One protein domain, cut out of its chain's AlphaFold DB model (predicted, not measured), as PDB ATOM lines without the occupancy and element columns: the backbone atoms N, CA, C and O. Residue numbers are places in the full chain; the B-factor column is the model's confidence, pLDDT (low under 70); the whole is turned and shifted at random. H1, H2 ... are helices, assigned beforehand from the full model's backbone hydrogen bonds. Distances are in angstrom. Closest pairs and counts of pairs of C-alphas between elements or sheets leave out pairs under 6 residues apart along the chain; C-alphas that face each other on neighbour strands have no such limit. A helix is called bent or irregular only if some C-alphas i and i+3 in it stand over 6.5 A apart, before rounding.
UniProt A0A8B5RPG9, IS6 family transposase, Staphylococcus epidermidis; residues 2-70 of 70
ATOM      1  N   HIS A   2     139.191 156.197  79.496       62.34
ATOM      2  CA  HIS A   2     137.756 156.170  79.824       62.34
ATOM      3  C   HIS A   2     137.303 154.813  80.409       62.34
ATOM      4  O   HIS A   2     136.461 154.756  81.302       62.34
ATOM      5  N   CYS A   3     137.924 153.715  79.965       68.12
ATOM      6  CA  CYS A   3     137.549 152.350  80.342       68.12
ATOM      7  C   CYS A   3     137.856 152.017  81.813       68.12
ATOM      8  O   CYS A   3     137.067 151.339  82.465       68.12
ATOM      9  N   THR A   4     138.962 152.535  82.356       70.50
ATOM     10  CA  THR A   4     139.350 152.372  83.767       70.50
ATOM     11  C   THR A   4     138.384 153.080  84.711       70.50
ATOM     12  O   THR A   4     137.985 152.499  85.714       70.50
ATOM     13  N   SER A   5     137.931 154.288  84.363       79.69
ATOM     14  CA  SER A   5     136.900 155.000  85.128       79.69
ATOM     15  C   SER A   5     135.574 154.229  85.140       79.69
ATOM     16  O   SER A   5     134.977 154.070  86.202       79.69
ATOM     17  N   LYS A   6     135.157 153.658  83.999       87.06
ATOM     18  CA  LYS A   6     133.933 152.841  83.899       87.06
ATOM     19  C   LYS A   6     134.006 151.564  84.743       87.06
ATOM     20  O   LYS A   6     133.046 151.224  85.425       87.06
ATOM     21  N   TYR A   7     135.141 150.869  84.705       86.81
ATOM     22  CA  TYR A   7     135.356 149.653  85.490       86.81
ATOM     23  C   TYR A   7     135.334 149.933  87.000       86.81
ATOM     24  O   TYR A   7     134.646 149.237  87.744       86.81
ATOM     25  N   LEU A   8     136.016 150.996  87.441       86.38
ATOM     26  CA  LEU A   8     136.017 151.415  88.845       86.38
ATOM     27  C   LEU A   8     134.619 151.828  89.322       86.38
ATOM     28  O   LEU A   8     134.216 151.436  90.415       86.38
ATOM     29  N   ASN A   9     133.849 152.548  88.500       86.19
ATOM     30  CA  ASN A   9     132.481 152.933  88.861       86.19
ATOM     31  C   ASN A   9     131.563 151.713  89.026       86.19
ATOM     32  O   ASN A   9     130.802 151.641  89.986       86.19
ATOM     33  N   ASN A  10     131.686 150.715  88.145       86.94
ATOM     34  CA  ASN A  10     130.910 149.479  88.250       86.94
ATOM     35  C   ASN A  10     131.222 148.693  89.532       86.94
ATOM     36  O   ASN A  10     130.305 148.150  90.144       86.94
ATOM     37  N   LEU A  11     132.488 148.645  89.960       86.31
ATOM     38  CA  LEU A  11     132.874 147.989  91.216       86.31
ATOM     39  C   LEU A  11     132.260 148.693  92.435       86.31
ATOM     40  O   LEU A  11     131.724 148.034  93.323       86.31
ATOM     41  N   ILE A  12     132.276 150.028  92.442       84.69
ATOM     42  CA  ILE A  12     131.672 150.849  93.500       84.69
ATOM     43  C   ILE A  12     130.147 150.645  93.544       84.69
ATOM     44  O   ILE A  12     129.557 150.487  94.613       84.69
ATOM     45  N   GLU A  13     129.486 150.619  92.386       84.44
ATOM     46  CA  GLU A  13     128.041 150.385  92.308       84.44
ATOM     47  C   GLU A  13     127.643 148.972  92.756       84.44
ATOM     48  O   GLU A  13     126.618 148.815  93.430       84.44
ATOM     49  N   GLN A  14     128.449 147.956  92.430       84.31
ATOM     50  CA  GLN A  14     128.235 146.578  92.880       84.31
ATOM     51  C   GLN A  14     128.356 146.447  94.400       84.31
ATOM     52  O   GLN A  14     127.457 145.876  95.024       84.31
ATOM     53  N   ASP A  15     129.411 147.013  94.993       82.75
ATOM     54  CA  ASP A  15     129.661 146.954  96.437       82.75
ATOM     55  C   ASP A  15     128.513 147.594  97.238       82.75
ATOM     56  O   ASP A  15     127.959 147.027  98.187       82.75
ATOM     57  N   HIS A  16     128.033 148.746  96.770       80.31
ATOM     58  CA  HIS A  16     126.987 149.491  97.462       80.31
ATOM     59  C   HIS A  16     125.564 148.951  97.224       80.31
ATOM     60  O   HIS A  16     124.638 149.314  97.967       80.31
ATOM     61  N   ARG A  17     125.341 148.090  96.220       76.69
ATOM     62  CA  ARG A  17     124.006 147.572  95.856       76.69
ATOM     63  C   ARG A  17     123.351 146.818  97.011       76.69
ATOM     64  O   ARG A  17     122.177 147.038  97.312       76.69
ATOM     65  N   HIS A  18     124.111 145.965  97.692       71.19
ATOM     66  CA  HIS A  18     123.599 145.153  98.800       71.19
ATOM     67  C   HIS A  18     123.246 146.009 100.026       71.19
ATOM     68  O   HIS A  18     122.282 145.715 100.739       71.19
ATOM     69  N   ILE A  19     123.982 147.102 100.239       68.56
ATOM     70  CA  ILE A  19     123.739 148.066 101.319       68.56
ATOM     71  C   ILE A  19     122.485 148.899 101.017       68.56
ATOM     72  O   ILE A  19     121.638 149.076 101.896       68.56
ATOM     73  N   LYS A  20     122.311 149.360  99.768       68.62
ATOM     74  CA  LYS A  20     121.105 150.093  99.336       68.62
ATOM     75  C   LYS A  20     119.833 149.250  99.457       68.62
ATOM     76  O   LYS A  20     118.826 149.767  99.929       68.62
ATOM     77  N   VAL A  21     119.878 147.964  99.101       66.06
ATOM     78  CA  VAL A  21     118.714 147.058  99.190       66.06
ATOM     79  C   VAL A  21     118.288 146.800 100.644       66.06
ATOM     80  O   VAL A  21     117.097 146.696 100.928       66.06
ATOM     81  N   ARG A  22     119.232 146.745 101.593       63.03
ATOM     82  CA  ARG A  22     118.939 146.500 103.021       63.03
ATOM     83  C   ARG A  22     118.537 147.743 103.819       63.03
ATOM     84  O   ARG A  22     118.151 147.614 104.981       63.03
ATOM     85  N   LYS A  23     118.585 148.940 103.226       60.41
ATOM     86  CA  LYS A  23     118.257 150.198 103.917       60.41
ATOM     87  C   LYS A  23     116.772 150.380 104.264       60.41
ATOM     88  O   LYS A  23     116.442 151.336 104.952       60.41
ATOM     89  N   THR A  24     115.883 149.485 103.838       62.72
ATOM     90  CA  THR A  24     114.420 149.669 103.910       62.72
ATOM     91  C   THR A  24     113.815 149.642 105.318       62.72
ATOM     92  O   THR A  24     112.643 149.966 105.466       62.72
ATOM     93  N   ARG A  25     114.574 149.281 106.364       74.88
ATOM     94  CA  ARG A  25     114.036 149.185 107.738       74.88
ATOM     95  C   ARG A  25     114.084 150.488 108.539       74.88
ATOM     96  O   ARG A  25     113.284 150.653 109.451       74.88
ATOM     97  N   TYR A  26     115.008 151.398 108.229       81.50
ATOM     98  CA  TYR A  26     115.175 152.656 108.962       81.50
ATOM     99  C   TYR A  26     115.013 153.842 108.015       81.50
ATOM    100  O   TYR A  26     115.651 153.888 106.968       81.50
ATOM    101  N   GLN A  27     114.215 154.831 108.423       84.38
ATOM    102  CA  GLN A  27     113.945 156.046 107.640       84.38
ATOM    103  C   GLN A  27     115.221 156.825 107.280       84.38
ATOM    104  O   GLN A  27     115.302 157.471 106.240       84.38
ATOM    105  N   SER A  28     116.254 156.751 108.125       86.62
ATOM    106  CA  SER A  28     117.547 157.376 107.860       86.62
ATOM    107  C   SER A  28     118.697 156.606 108.514       86.62
ATOM    108  O   SER A  28     118.500 155.827 109.450       86.62
ATOM    109  N   ILE A  29     119.930 156.871 108.060       86.38
ATOM    110  CA  ILE A  29     121.152 156.372 108.721       86.38
ATOM    111  C   ILE A  29     121.212 156.869 110.168       86.38
ATOM    112  O   ILE A  29     121.616 156.126 111.058       86.38
ATOM    113  N   ASN A  30     120.787 158.112 110.415       90.94
ATOM    114  CA  ASN A  30     120.808 158.695 111.750       90.94
ATOM    115  C   ASN A  30     119.858 157.954 112.699       90.94
ATOM    116  O   ASN A  30     120.225 157.678 113.836       90.94
ATOM    117  N   THR A  31     118.680 157.551 112.209       90.81
ATOM    118  CA  THR A  31     117.732 156.721 112.964       90.81
ATOM    119  C   THR A  31     118.369 155.388 113.353       90.81
ATOM    120  O   THR A  31     118.370 155.044 114.529       90.81
ATOM    121  N   ALA A  32     118.989 154.678 112.406       90.00
ATOM    122  CA  ALA A  32     119.674 153.416 112.695       90.00
ATOM    123  C   ALA A  32     120.818 153.595 113.711       90.00
ATOM    124  O   ALA A  32     120.951 152.816 114.654       90.00
ATOM    125  N   LYS A  33     121.617 154.659 113.549       93.12
ATOM    126  CA  LYS A  33     122.719 155.004 114.457       93.12
ATOM    127  C   LYS A  33     122.219 155.294 115.874       93.12
ATOM    128  O   LYS A  33     122.826 154.829 116.834       93.12
ATOM    129  N   ASN A  34     121.120 156.031 116.014       94.38
ATOM    130  CA  ASN A  34     120.522 156.327 117.315       94.38
ATOM    131  C   ASN A  34     119.938 155.072 117.972       94.38
ATOM    132  O   ASN A  34     120.121 154.893 119.173       94.38
ATOM    133  N   THR A  35     119.317 154.172 117.202       93.44
ATOM    134  CA  THR A  35     118.849 152.879 117.722       93.44
ATOM    135  C   THR A  35     120.006 152.050 118.278       93.44
ATOM    136  O   THR A  35     119.904 151.541 119.392       93.44
ATOM    137  N   LEU A  36     121.124 151.956 117.549       95.56
ATOM    138  CA  LEU A  36     122.317 151.245 118.024       95.56
ATOM    139  C   LEU A  36     122.849 151.847 119.330       95.56
ATOM    140  O   LEU A  36     123.040 151.113 120.296       95.56
ATOM    141  N   LYS A  37     122.973 153.179 119.405       96.81
ATOM    142  CA  LYS A  37     123.369 153.874 120.641       96.81
ATOM    143  C   LYS A  37     122.423 153.591 121.811       96.81
ATOM    144  O   LYS A  37     122.875 153.434 122.940       96.81
ATOM    145  N   GLY A  38     121.115 153.531 121.558       95.94
ATOM    146  CA  GLY A  38     120.120 153.193 122.578       95.94
ATOM    147  C   GLY A  38     120.308 151.775 123.125       95.94
ATOM    148  O   GLY A  38     120.309 151.581 124.339       95.94
ATOM    149  N   ILE A  39     120.542 150.800 122.243       96.12
ATOM    150  CA  ILE A  39     120.822 149.407 122.627       96.12
ATOM    151  C   ILE A  39     122.111 149.325 123.458       96.12
ATOM    152  O   ILE A  39     122.125 148.689 124.512       96.12
ATOM    153  N   GLU A  40     123.177 149.998 123.017       97.44
ATOM    154  CA  GLU A  40     124.452 150.063 123.743       97.44
ATOM    155  C   GLU A  40     124.283 150.685 125.134       97.44
ATOM    156  O   GLU A  40     124.813 150.155 126.113       97.44
ATOM    157  N   CYS A  41     123.502 151.764 125.235       95.12
ATOM    158  CA  CYS A  41     123.196 152.433 126.496       95.12
ATOM    159  C   CYS A  41     122.479 151.494 127.478       95.12
ATOM    160  O   CYS A  41     122.955 151.290 128.595       95.12
ATOM    161  N   ILE A  42     121.388 150.845 127.051       94.88
ATOM    162  CA  ILE A  42     120.637 149.897 127.894       94.88
ATOM    163  C   ILE A  42     121.539 148.747 128.354       94.88
ATOM    164  O   ILE A  42     121.505 148.340 129.517       94.88
ATOM    165  N   TYR A  43     122.381 148.233 127.459       94.25
ATOM    166  CA  TYR A  43     123.297 147.149 127.788       94.25
ATOM    167  C   TYR A  43     124.391 147.576 128.780       94.25
ATOM    168  O   TYR A  43     124.766 146.806 129.670       94.25
ATOM    169  N   ALA A  44     124.884 148.810 128.674       93.62
ATOM    170  CA  ALA A  44     125.807 149.386 129.647       93.62
ATOM    171  C   ALA A  44     125.153 149.517 131.034       93.62
ATOM    172  O   ALA A  44     125.775 149.138 132.032       93.62
ATOM    173  N   LEU A  45     123.892 149.964 131.093       92.19
ATOM    174  CA  LEU A  45     123.112 150.026 132.335       92.19
ATOM    175  C   LEU A  45     122.935 148.641 132.957       92.19
ATOM    176  O   LEU A  45     123.226 148.455 134.136       92.19
ATOM    177  N   TYR A  46     122.571 147.644 132.150       90.69
ATOM    178  CA  TYR A  46     122.454 146.259 132.604       90.69
ATOM    179  C   TYR A  46     123.769 145.737 133.206       90.69
ATOM    180  O   TYR A  46     123.783 145.156 134.293       90.69
ATOM    181  N   LYS A  47     124.906 145.980 132.539       91.12
ATOM    182  CA  LYS A  47     126.229 145.594 133.057       91.12
ATOM    183  C   LYS A  47     126.563 146.288 134.377       91.12
ATOM    184  O   LYS A  47     127.152 145.648 135.248       91.12
ATOM    185  N   LYS A  48     126.217 147.569 134.520       89.19
ATOM    186  CA  LYS A  48     126.425 148.328 135.760       89.19
ATOM    187  C   LYS A  48     125.594 147.735 136.902       89.19
ATOM    188  O   LYS A  48     126.171 147.411 137.936       89.19
ATOM    189  N   ASN A  49     124.301 147.503 136.671       87.44
ATOM    190  CA  ASN A  49     123.378 146.921 137.649       87.44
ATOM    191  C   ASN A  49     123.823 145.505 138.093       87.44
ATOM    192  O   ASN A  49     123.869 145.202 139.289       87.44
ATOM    193  N   ARG A  50     124.309 144.680 137.151       84.44
ATOM    194  CA  ARG A  50     124.894 143.360 137.451       84.44
ATOM    195  C   ARG A  50     126.159 143.441 138.317       84.44
ATOM    196  O   ARG A  50     126.360 142.589 139.178       84.44
ATOM    197  N   ARG A  51     127.031 144.435 138.096       86.44
ATOM    198  CA  ARG A  51     128.246 144.638 138.917       86.44
ATOM    199  C   ARG A  51     127.921 145.101 140.334       86.44
ATOM    200  O   ARG A  51     128.661 144.756 141.245       86.44
ATOM    201  N   SER A  52     126.825 145.832 140.529       84.06
ATOM    202  CA  SER A  52     126.353 146.239 141.859       84.06
ATOM    203  C   SER A  52     125.672 145.117 142.657       84.06
ATOM    204  O   SER A  52     125.050 145.407 143.670       84.06
ATOM    205  N   LEU A  53     125.781 143.851 142.224       73.69
ATOM    206  CA  LEU A  53     125.211 142.669 142.893       73.69
ATOM    207  C   LEU A  53     123.689 142.746 143.119       73.69
ATOM    208  O   LEU A  53     123.150 142.026 143.955       73.69
ATOM    209  N   GLN A  54     122.972 143.573 142.350       72.25
ATOM    210  CA  GLN A  54     121.515 143.522 142.329       72.25
ATOM    211  C   GLN A  54     121.087 142.296 141.520       72.25
ATOM    212  O   GLN A  54     121.237 142.231 140.303       72.25
ATOM    213  N   ILE A  55     120.640 141.273 142.243       64.38
ATOM    214  CA  ILE A  55     120.399 139.923 141.718       64.38
ATOM    215  C   ILE A  55     119.020 139.819 141.036       64.38
ATOM    216  O   ILE A  55     118.810 138.956 140.187       64.38
ATOM    217  N   TYR A  56     118.100 140.732 141.366       71.81
ATOM    218  CA  TYR A  56     116.742 140.825 140.828       71.81
ATOM    219  C   TYR A  56     116.331 142.300 140.680       71.81
ATOM    220  O   TYR A  56     116.768 143.134 141.465       71.81
ATOM    221  N   GLY A  57     115.473 142.613 139.697       80.25
ATOM    222  CA  GLY A  57     114.806 143.923 139.606       80.25
ATOM    223  C   GLY A  57     115.351 144.927 138.581       80.25
ATOM    224  O   GLY A  57     114.934 146.082 138.606       80.25
ATOM    225  N   PHE A  58     116.231 144.530 137.652       86.94
ATOM    226  CA  PHE A  58     116.673 145.448 136.594       86.94
ATOM    227  C   PHE A  58     115.512 145.846 135.671       86.94
ATOM    228  O   PHE A  58     114.945 145.011 134.963       86.94
ATOM    229  N   SER A  59     115.208 147.141 135.641       90.94
ATOM    230  CA  SER A  59     114.257 147.750 134.716       90.94
ATOM    231  C   SER A  59     114.931 148.929 134.010       90.94
ATOM    232  O   SER A  59     115.193 149.947 134.658       90.94
ATOM    233  N   PRO A  60     115.203 148.836 132.690       90.00
ATOM    234  CA  PRO A  60     115.811 149.929 131.933       90.00
ATOM    235  C   PRO A  60     115.037 151.241 132.062       90.00
ATOM    236  O   PRO A  60     115.641 152.292 132.235       90.00
ATOM    237  N   CYS A  61     113.701 151.189 132.017       92.56
ATOM    238  CA  CYS A  61     112.858 152.381 132.109       92.56
ATOM    239  C   CYS A  61     112.987 153.069 133.472       92.56
ATOM    240  O   CYS A  61     113.029 154.294 133.534       92.56
ATOM    241  N   HIS A  62     113.076 152.290 134.552       90.94
ATOM    242  CA  HIS A  62     113.240 152.824 135.902       90.94
ATOM    243  C   HIS A  62     114.614 153.480 136.085       90.94
ATOM    244  O   HIS A  62     114.688 154.627 136.515       90.94
ATOM    245  N   GLU A  63     115.684 152.794 135.677       90.44
ATOM    246  CA  GLU A  63     117.062 153.310 135.736       90.44
ATOM    247  C   GLU A  63     117.220 154.594 134.908       90.44
ATOM    248  O   GLU A  63     117.774 155.583 135.384       90.44
ATOM    249  N   ILE A  64     116.665 154.621 133.690       93.25
ATOM    250  CA  ILE A  64     116.672 155.820 132.842       93.25
ATOM    251  C   ILE A  64     115.857 156.948 133.487       93.25
ATOM    252  O   ILE A  64     116.304 158.091 133.482       93.25
ATOM    253  N   SER A  65     114.689 156.654 134.067       94.00
ATOM    254  CA  SER A  65     113.873 157.664 134.751       94.00
ATOM    255  C   SER A  65     114.600 158.275 135.950       94.00
ATOM    256  O   SER A  65     114.506 159.481 136.143       94.00
ATOM    257  N   ILE A  66     115.334 157.472 136.729       89.88
ATOM    258  CA  ILE A  66     116.167 157.970 137.834       89.88
ATOM    259  C   ILE A  66     117.264 158.885 137.287       89.88
ATOM    260  O   ILE A  66     117.427 159.996 137.784       89.88
ATOM    261  N   MET A  67     117.979 158.458 136.241       90.44
ATOM    262  CA  MET A  67     119.037 159.262 135.620       90.44
ATOM    263  C   MET A  67     118.539 160.593 135.048       90.44
ATOM    264  O   MET A  67     119.291 161.556 135.067       90.44
ATOM    265  N   LEU A  68     117.316 160.642 134.511       93.06
ATOM    266  CA  LEU A  68     116.726 161.866 133.953       93.06
ATOM    267  C   LEU A  68     116.121 162.789 135.019       93.06
ATOM    268  O   LEU A  68     115.917 163.967 134.747       93.06
ATOM    269  N   ALA A  69     115.795 162.251 136.195       91.12
ATOM    270  CA  ALA A  69     115.283 163.011 137.334       91.12
ATOM    271  C   ALA A  69     116.394 163.543 138.260       91.12
ATOM    272  O   ALA A  69     116.092 164.291 139.190       91.12
ATOM    273  N   SER A  70     117.644 163.128 138.025       71.62
ATOM    274  CA  SER A  70     118.855 163.562 138.737       71.62
ATOM    275  C   SER A  70     119.532 164.713 138.000       71.62
ATOM    276  O   SER A  70     120.077 165.600 138.689       71.62
TER     277      SER A  70
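AT A GLANCE: This is residues 2 to 70 of the 70 residues of the protein "IS6 family transposase" of Staphylococcus epidermidis (UniProt A0A8B5RPG9). Two long helices, H1 and H2, follow each other nearly end to end in a drawn-out zigzag, with a tight turn between them; beyond the far end of H2 the chain folds back, and the short helix H3 packs crosswise on one side of H2. H1 is a long free arm that makes much of the length, with residues 2 to 22 sticking out from the rest and a kink near residue 16. The printed part has 69 residues with three named helices, in the order H1, H2, H3, and no named strand; the class is all helix. The whole is extended, with a radius of gyration of the C-alphas of 21.2 A and spans of 65 by 23 by 19 A.

HOW THE PARTS SIT: H1, residues 2 to 25, touches no helix. It has a kink of 31 degrees near residue 16, and it is irregular, with C-alphas 22 and 25 standing 7.3 A apart. A tight link of 3 residues runs to H2, residues 29 to 51. H1 and H2 are apart, but only just, their closest C-alphas being 8.3 A from each other. A short link of 8 residues runs from H2 to H3, residues 60 to 69. H2 touches H3 with residues 42 to 46 alone, and the closest C-alphas of the two helices are those of Ile 42 and Pro 60, 6.3 A apart. Their lines are about perpendicular, at 86 degrees, and their centres are 13.6 A apart. H1 and H3 are apart. In H2 and H3 every O i to N i+4 pair is within hydrogen-bond range; in H1 16 of 20 are.

IN THESE COORDINATES: H1 begins at His 2, with its C-alpha at (137.756, 156.170, 79.824), and ends at Arg 25, 37.3 A from first to last C-alpha. H2 begins at Ile 29, C-alpha at (121.152, 156.372, 108.721), and ends at Arg 51; it measures 33.2 A. H3 runs from Pro 60 to Ala 69, whose C-alpha is at (115.283, 163.011, 137.334), over 14.2 A.

THE WHOLE: The two C-alphas farthest apart are those of His 2 and Tyr 56, at 66.3 A. Residues 2 to 22, 51 to 56 and 65 to 70 stand free; the body without them has 36 residues and spans 36 by 14 by 12 A. The printed part has no cut, and neither of its two links is long. The mean pLDDT of the printed part is 84.3, and it is under 70 at residues 2 to 3, residues 19 to 24 and residue 55.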